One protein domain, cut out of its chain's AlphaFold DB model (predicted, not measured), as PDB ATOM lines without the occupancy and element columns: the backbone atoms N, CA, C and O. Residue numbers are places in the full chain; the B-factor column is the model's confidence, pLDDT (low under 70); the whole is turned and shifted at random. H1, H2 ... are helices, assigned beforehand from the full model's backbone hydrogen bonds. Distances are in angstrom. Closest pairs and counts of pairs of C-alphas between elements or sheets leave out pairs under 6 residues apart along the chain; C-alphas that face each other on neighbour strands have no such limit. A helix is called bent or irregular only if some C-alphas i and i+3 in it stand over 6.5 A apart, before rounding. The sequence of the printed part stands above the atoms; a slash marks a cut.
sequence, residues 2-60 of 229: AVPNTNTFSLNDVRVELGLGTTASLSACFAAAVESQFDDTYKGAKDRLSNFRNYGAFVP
ATOM      1  N   ALA A   2     136.838 200.744 253.610       36.53
ATOM      2  CA  ALA A   2     138.100 201.493 253.660       36.53
ATOM      3  C   ALA A   2     137.941 202.860 252.975       36.53
ATOM      4  O   ALA A   2     137.323 202.945 251.917       36.53
ATOM      5  N   VAL A   3     138.479 203.909 253.600       42.81
ATOM      6  CA  VAL A   3     138.375 205.306 253.157       42.81
ATOM      7  C   VAL A   3     139.030 205.459 251.777       42.81
ATOM      8  O   VAL A   3     140.247 205.276 251.680       42.81
ATOM      9  N   PRO A   4     138.291 205.808 250.708       48.09
ATOM     10  CA  PRO A   4     138.915 206.154 249.437       48.09
ATOM     11  C   PRO A   4     139.715 207.450 249.609       48.09
ATOM     12  O   PRO A   4     139.260 208.401 250.254       48.09
ATOM     13  N   ASN A   5     140.930 207.497 249.063       51.00
ATOM     14  CA  ASN A   5     141.736 208.714 249.097       51.00
ATOM     15  C   ASN A   5     141.029 209.843 248.308       51.00
ATOM     16  O   ASN A   5     140.205 209.603 247.428       51.00
ATOM     17  N   THR A   6     141.347 211.101 248.609       52.22
ATOM     18  CA  THR A   6     140.725 212.290 247.987       52.22
ATOM     19  C   THR A   6     140.924 212.428 246.480       52.22
ATOM     20  O   THR A   6     140.327 213.318 245.889       52.22
ATOM     21  N   ASN A   7     141.752 211.591 245.857       59.16
ATOM     22  CA  ASN A   7     142.010 211.637 244.422       59.16
ATOM     23  C   ASN A   7     141.008 210.781 243.632       59.16
ATOM     24  O   ASN A   7     140.967 210.886 242.410       59.16
ATOM     25  N   THR A   8     140.204 209.948 244.305       62.06
ATOM     26  CA  THR A   8     139.216 209.060 243.670       62.06
ATOM     27  C   THR A   8     137.766 209.400 244.013       62.06
ATOM     28  O   THR A   8     136.872 208.807 243.427       62.06
ATOM     29  N   PHE A   9     137.519 210.314 244.957       70.94
ATOM     30  CA  PHE A   9     136.170 210.711 245.369       70.94
ATOM     31  C   PHE A   9     135.738 212.005 244.672       70.94
ATOM     32  O   PHE A   9     136.366 213.053 244.832       70.94
ATOM     33  N   SER A  10     134.655 211.936 243.908       80.19
ATOM     34  CA  SER A  10     134.145 213.002 243.051       80.19
ATOM     35  C   SER A  10     132.692 213.361 243.379       80.19
ATOM     36  O   SER A  10     131.963 212.622 244.038       80.19
ATOM     37  N   LEU A  11     132.224 214.499 242.855       80.12
ATOM     38  CA  LEU A  11     130.807 214.874 242.926       80.12
ATOM     39  C   LEU A  11     129.903 213.850 242.220       80.12
ATOM     40  O   LEU A  11     128.732 213.735 242.561       80.12
ATOM     41  N   ASN A  12     130.423 213.097 241.246       82.69
ATOM     42  CA  ASN A  12     129.644 212.051 240.596       82.69
ATOM     43  C   ASN A  12     129.337 210.894 241.551       82.69
ATOM     44  O   ASN A  12     128.217 210.400 241.546       82.69
ATOM     45  N   ASP A  13     130.289 210.521 242.405       78.25
ATOM     46  CA  ASP A  13     130.092 209.459 243.396       78.25
ATOM     47  C   ASP A  13     129.006 209.857 244.399       78.25
ATOM     48  O   ASP A  13     128.101 209.081 244.685       78.25
ATOM     49  N   VAL A  14     129.015 211.124 244.825       78.25
ATOM     50  CA  VAL A  14     127.961 211.710 245.665       78.25
ATOM     51  C   VAL A  14     126.586 211.650 244.995       78.25
ATOM     52  O   VAL A  14     125.600 211.310 245.643       78.25
ATOM     53  N   ARG A  15     126.495 211.984 243.702       79.94
ATOM     54  CA  ARG A  15     125.223 211.933 242.966       79.94
ATOM     55  C   ARG A  15     124.696 210.512 242.849       79.94
ATOM     56  O   ARG A  15     123.507 210.310 243.055       79.94
ATOM     57  N   VAL A  16     125.568 209.561 242.514       75.19
ATOM     58  CA  VAL A  16     125.210 208.144 242.398       75.19
ATOM     59  C   VAL A  16     124.692 207.626 243.735       75.19
ATOM     60  O   VAL A  16     123.619 207.032 243.769       75.19
ATOM     61  N   GLU A  17     125.399 207.922 244.826       73.69
ATOM     62  CA  GLU A  17     125.005 207.496 246.170       73.69
ATOM     63  C   GLU A  17     123.667 208.121 246.595       73.69
ATOM     64  O   GLU A  17     122.785 207.436 247.096       73.69
ATOM     65  N   LEU A  18     123.449 209.412 246.334       74.19
ATOM     66  CA  LEU A  18     122.194 210.095 246.678       74.19
ATOM     67  C   LEU A  18     121.058 209.866 245.662       74.19
ATOM     68  O   LEU A  18     119.991 210.463 245.803       74.19
ATOM     69  N   GLY A  19     121.271 209.052 244.622       74.31
ATOM     70  CA  GLY A  19     120.281 208.808 243.568       74.31
ATOM     71  C   GLY A  19     119.910 210.057 242.752       74.31
ATOM     72  O   GLY A  19     118.802 210.152 242.224       74.31
ATOM     73  N   LEU A  20     120.810 211.036 242.660       76.56
ATOM     74  CA  LEU A  20     120.591 212.303 241.965       76.56
ATOM     75  C   LEU A  20     121.038 212.233 240.499       76.56
ATOM     76  O   LEU A  20     121.971 211.520 240.132       76.56
ATOM     77  N   GLY A  21     120.399 213.038 239.645       76.31
ATOM     78  CA  GLY A  21     120.780 213.160 238.236       76.31
ATOM     79  C   GLY A  21     122.211 213.683 238.042       76.31
ATOM     80  O   GLY A  21     122.739 214.420 238.875       76.31
ATOM     81  N   THR A  22     122.831 213.364 236.900       83.31
ATOM     82  CA  THR A  22     124.241 213.693 236.586       83.31
ATOM     83  C   THR A  22     124.552 215.193 236.560       83.31
ATOM     84  O   THR A  22     125.712 215.590 236.684       83.31
ATOM     85  N   THR A  23     123.529 216.040 236.439       86.88
ATOM     86  CA  THR A  23     123.627 217.505 236.437       86.88
ATOM     87  C   THR A  23     123.404 218.138 237.810       86.88
ATOM     88  O   THR A  23     123.543 219.354 237.937       86.88
ATOM     89  N   ALA A  24     123.084 217.354 238.848       82.94
ATOM     90  CA  ALA A  24     122.833 217.886 240.183       82.94
ATOM     91  C   ALA A  24     124.058 218.658 240.704       82.94
ATOM     92  O   ALA A  24     125.203 218.187 240.641       82.94
ATOM     93  N   SER A  25     123.816 219.873 241.194       85.94
ATOM     94  CA  SER A  25     124.847 220.702 241.812       85.94
ATOM     95  C   SER A  25     125.256 220.125 243.166       85.94
ATOM     96  O   SER A  25     124.512 219.370 243.794       85.94
ATOM     97  N   LEU A  26     126.419 220.543 243.668       78.81
ATOM     98  CA  LEU A  26     126.829 220.230 245.037       78.81
ATOM     99  C   LEU A  26     125.763 220.690 246.052       78.81
ATOM    100  O   LEU A  26     125.417 219.944 246.959       78.81
ATOM    101  N   SER A  27     125.172 221.873 245.848       79.94
ATOM    102  CA  SER A  27     124.085 222.388 246.693       79.94
ATOM    103  C   SER A  27     122.827 221.512 246.684       79.94
ATOM    104  O   SER A  27     122.207 221.345 247.730       79.94
ATOM    105  N   ALA A  28     122.469 220.910 245.547       77.88
ATOM    106  CA  ALA A  28     121.369 219.949 245.476       77.88
ATOM    107  C   ALA A  28     121.705 218.649 246.227       77.88
ATOM    108  O   ALA A  28     120.846 218.094 246.904       77.88
ATOM    109  N   CYS A  29     122.967 218.209 246.177       79.19
ATOM    110  CA  CYS A  29     123.439 217.054 246.946       79.19
ATOM    111  C   CYS A  29     123.328 217.302 248.456       79.19
ATOM    112  O   CYS A  29     122.847 216.447 249.188       79.19
ATOM    113  N   PHE A  30     123.690 218.500 248.918       77.12
ATOM    114  CA  PHE A  30     123.493 218.902 250.312       77.12
ATOM    115  C   PHE A  30     122.030 218.906 250.748       77.12
ATOM    116  O   PHE A  30     121.743 218.539 251.880       77.12
ATOM    117  N   ALA A  31     121.117 219.328 249.871       77.81
ATOM    118  CA  ALA A  31     119.690 219.356 250.177       77.81
ATOM    119  C   ALA A  31     119.076 217.948 250.285       77.81
ATOM    120  O   ALA A  31     118.098 217.773 251.005       77.81
ATOM    121  N   ALA A  32     119.637 216.965 249.575       74.31
ATOM    122  CA  ALA A  32     119.181 215.574 249.592       74.31
ATOM    123  C   ALA A  32     119.873 214.706 250.665       74.31
ATOM    124  O   ALA A  32     119.381 213.629 250.993       74.31
ATOM    125  N   ALA A  33     121.018 215.148 251.191       74.94
ATOM    126  CA  ALA A  33     121.774 214.421 252.204       74.94
ATOM    127  C   ALA A  33     121.155 214.565 253.606       74.94
ATOM    128  O   ALA A  33     120.560 215.584 253.953       74.94
ATOM    129  N   VAL A  34     121.345 213.549 254.452       74.12
ATOM    130  CA  VAL A  34     120.856 213.541 255.838       74.12
ATOM    131  C   VAL A  34     121.939 214.082 256.771       74.12
ATOM    132  O   VAL A  34     122.975 213.442 256.937       74.12
ATOM    133  N   GLU A  35     121.697 215.237 257.414       73.12
ATOM    134  CA  GLU A  35     122.711 215.942 258.226       73.12
ATOM    135  C   GLU A  35     123.343 215.075 259.332       73.12
ATOM    136  O   GLU A  35     124.541 215.148 259.598       73.12
ATOM    137  N   SER A  36     122.550 214.207 259.960       70.69
ATOM    138  CA  SER A  36     123.012 213.336 261.044       70.69
ATOM    139  C   SER A  36     123.950 212.213 260.597       70.69
ATOM    140  O   SER A  36     124.542 211.555 261.447       70.69
ATOM    141  N   GLN A  37     124.091 211.989 259.290       70.50
ATOM    142  CA  GLN A  37     125.028 211.020 258.723       70.50
ATOM    143  C   GLN A  37     126.327 211.684 258.239       70.50
ATOM    144  O   GLN A  37     127.212 211.015 257.728       70.50
ATOM    145  N   PHE A  38     126.483 213.004 258.387       71.44
ATOM    146  CA  PHE A  38     127.745 213.670 258.061       71.44
ATOM    147  C   PHE A  38     128.843 213.164 258.998       71.44
ATOM    148  O   PHE A  38     128.607 212.898 260.174       71.44
ATOM    149  N   ASP A  39     130.062 213.047 258.473       70.62
ATOM    150  CA  ASP A  39     131.235 212.902 259.329       70.62
ATOM    151  C   ASP A  39     131.347 214.164 260.196       70.62
ATOM    152  O   ASP A  39     131.483 215.274 259.667       70.62
ATOM    153  N   ASP A  40     131.276 214.000 261.518       73.44
ATOM    154  CA  ASP A  40     131.343 215.104 262.481       73.44
ATOM    155  C   ASP A  40     132.634 215.929 262.334       73.44
ATOM    156  O   ASP A  40     132.631 217.129 262.603       73.44
ATOM    157  N   THR A  41     133.714 215.332 261.812       71.38
ATOM    158  CA  THR A  41     134.993 216.006 261.517       71.38
ATOM    159  C   THR A  41     134.853 217.085 260.439       71.38
ATOM    160  O   THR A  41     135.628 218.040 260.396       71.38
ATOM    161  N   TYR A  42     133.871 216.938 259.546       67.62
ATOM    162  CA  TYR A  42     133.671 217.793 258.373       67.62
ATOM    163  C   TYR A  42     132.278 218.444 258.329       67.62
ATOM    164  O   TYR A  42     131.935 219.127 257.355       67.62
ATOM    165  N   LYS A  43     131.472 218.251 259.378       63.75
ATOM    166  CA  LYS A  43     130.137 218.829 259.534       63.75
ATOM    167  C   LYS A  43     130.212 220.360 259.457       63.75
ATOM    168  O   LYS A  43     130.889 221.005 260.249       63.75
ATOM    169  N   GLY A  44     129.539 220.946 258.462       60.31
ATOM    170  CA  GLY A  44     129.486 222.400 258.231       60.31
ATOM    171  C   GLY A  44     130.317 222.938 257.056       60.31
ATOM    172  O   GLY A  44     130.075 224.063 256.622       60.31
ATOM    173  N   ALA A  45     131.227 222.150 256.472       65.88
ATOM    174  CA  ALA A  45     131.948 222.548 255.259       65.88
ATOM    175  C   ALA A  45     131.037 222.418 254.022       65.88
ATOM    176  O   ALA A  45     130.943 221.349 253.425       65.88
ATOM    177  N   LYS A  46     130.320 223.486 253.645       57.72
ATOM    178  CA  LYS A  46     129.350 223.488 252.525       57.72
ATOM    179  C   LYS A  46     129.985 223.413 251.124       57.72
ATOM    180  O   LYS A  46     129.278 223.379 250.122       57.72
ATOM    181  N   ASP A  47     131.308 223.400 251.045       59.56
ATOM    182  CA  ASP A  47     132.100 223.591 249.830       59.56
ATOM    183  C   ASP A  47     133.086 222.446 249.541       59.56
ATOM    184  O   ASP A  47     133.748 222.450 248.503       59.56
ATOM    185  N   ARG A  48     133.182 221.429 250.411       68.25
ATOM    186  CA  ARG A  48     134.154 220.336 250.253       68.25
ATOM    187  C   ARG A  48     133.460 218.986 250.279       68.25
ATOM    188  O   ARG A  48     133.019 218.567 251.336       68.25
ATOM    189  N   LEU A  49     133.509 218.266 249.151       71.31
ATOM    190  CA  LEU A  49     133.043 216.875 248.980       71.31
ATOM    191  C   LEU A  49     133.457 215.931 250.125       71.31
ATOM    192  O   LEU A  49     132.787 214.944 250.384       71.31
ATOM    193  N   SER A  50     134.540 216.247 250.840       70.50
ATOM    194  CA  SER A  50     134.996 215.539 252.038       70.50
ATOM    195  C   SER A  50     133.959 215.389 253.146       70.50
ATOM    196  O   SER A  50     134.117 214.497 253.966       70.50
ATOM    197  N   ASN A  51     132.943 216.239 253.221       69.06
ATOM    198  CA  ASN A  51     131.887 216.023 254.195       69.06
ATOM    199  C   ASN A  51     130.968 214.850 253.810       69.06
ATOM    200  O   ASN A  51     130.497 214.172 254.719       69.06
ATOM    201  N   PHE A  52     130.870 214.502 252.512       68.19
ATOM    202  CA  PHE A  52     130.139 213.340 251.975       68.19
ATOM    203  C   PHE A  52     130.742 211.962 252.292       68.19
ATOM    204  O   PHE A  52     130.295 210.952 251.761       68.19
ATOM    205  N   ARG A  53     131.714 211.884 253.208       64.06
ATOM    206  CA  ARG A  53     132.451 210.651 253.543       64.06
ATOM    207  C   ARG A  53     131.683 209.621 254.371       64.06
ATOM    208  O   ARG A  53     132.140 208.483 254.433       64.06
ATOM    209  N   ASN A  54     130.573 209.998 255.004       57.72
ATOM    210  CA  ASN A  54     129.781 209.100 255.852       57.72
ATOM    211  C   ASN A  54     128.274 209.128 255.532       57.72
ATOM    212  O   ASN A  54     127.467 208.687 256.345       57.72
ATOM    213  N   TYR A  55     127.869 209.606 254.349       57.66
ATOM    214  CA  TYR A  55     126.470 209.434 253.952       57.66
ATOM    215  C   TYR A  55     126.206 207.983 253.630       57.66
ATOM    216  O   TYR A  55     126.765 207.442 252.681       57.66
ATOM    217  N   GLY A  56     125.299 207.376 254.385       56.19
ATOM    218  CA  GLY A  56     124.450 206.385 253.763       56.19
ATOM    219  C   GLY A  56     123.633 207.099 252.693       56.19
ATOM    220  O   GLY A  56     123.058 208.162 252.949       56.19
ATOM    221  N   ALA A  57     123.586 206.533 251.489       61.19
ATOM    222  CA  ALA A  57     122.552 206.872 250.531       61.19
ATOM    223  C   ALA A  57     121.199 206.990 251.247       61.19
ATOM    224  O   ALA A  57     120.782 206.079 251.973       61.19
ATOM    225  N   PHE A  58     120.482 208.093 251.025       69.12
ATOM    226  CA  PHE A  58     119.047 208.072 251.262       69.12
ATOM    227  C   PHE A  58     118.458 207.132 250.214       69.12
ATOM    228  O   PHE A  58     118.252 207.523 249.070       69.12
ATOM    229  N   VAL A  59     118.265 205.867 250.585       75.19
ATOM    230  CA  VAL A  59     117.670 204.867 249.699       75.19
ATOM    231  C   VAL A  59     116.162 204.933 249.888       75.19
ATOM    232  O   VAL A  59     115.662 204.480 250.925       75.19
ATOM    233  N   PRO A  60     115.412 205.510 248.936       83.56
ATOM    234  CA  PRO A  60     113.976 205.584 249.060       83.56
ATOM    235  C   PRO A  60     113.390 204.173 248.914       83.56
ATOM    236  O   PRO A  60     113.758 203.403 248.027       83.56
TER     237      PRO A  60
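Overview. This is residues 2 to 60 of the 229 residues of the protein "BACON domain-containing protein" of Muricauda sp. 501str8 (UniProt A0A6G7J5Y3). With little regular structure, this is a rounded body made mostly of loops, in which three short helices, H1, H2 and H3, run roughly the same way with their centres in a triangle. The printed part has 59 residues with three named helices, in the order H1, H2, H3, and no named strand; its class is all helix, with 20 residues in named elements. It is compact, with a radius of gyration of the C-alphas of 10.6 A and spans of 26 by 25 by 21 A.

Arrangement. H1, residues 11 to 17, and H2, residues 26 to 32, only just touch, with 3 pairs of C-alphas within 8 A; the closest are Arg 15 and Cys 29, 6.7 A. They run the same way at a shallow tilt of 18 degrees. H1 and H3, residues 49 to 54, only just touch, also with 3 such pairs; the closest C-alphas are those of Leu 11 and Leu 49, 6.8 A. They run the same way at a shallow tilt of 23 degrees. H2 and H3 are near each other, with 6 pairs of C-alphas within 10 A. In H1 and H2 every O i to N i+4 pair is within hydrogen-bond range; in H3 0 of 2 are, and 1 of 3 O i to N i+3 pairs.

Along the chain. H1 begins at C-alpha 11 (130.807, 214.874, 242.926) and is 9.9 A long; H2 is 10.0 A. H3, 10.9 A, ends at C-alpha 54 (129.781, 209.100, 255.852) and is irregular: C-alphas 51 and 54 are 7.4 A apart.

Size, cuts and confidence. The C-alphas farthest apart, Asn 7 and Pro 60, are 29.1 A apart. The printed part has no cut. The link from H1 to H2 is short; that from H2 to H3, residues 33 to 48, is long. Mean pLDDT of the printed part is 70.1, with residues 2 to 8, 42 to 48 and 51 to 58 under 70.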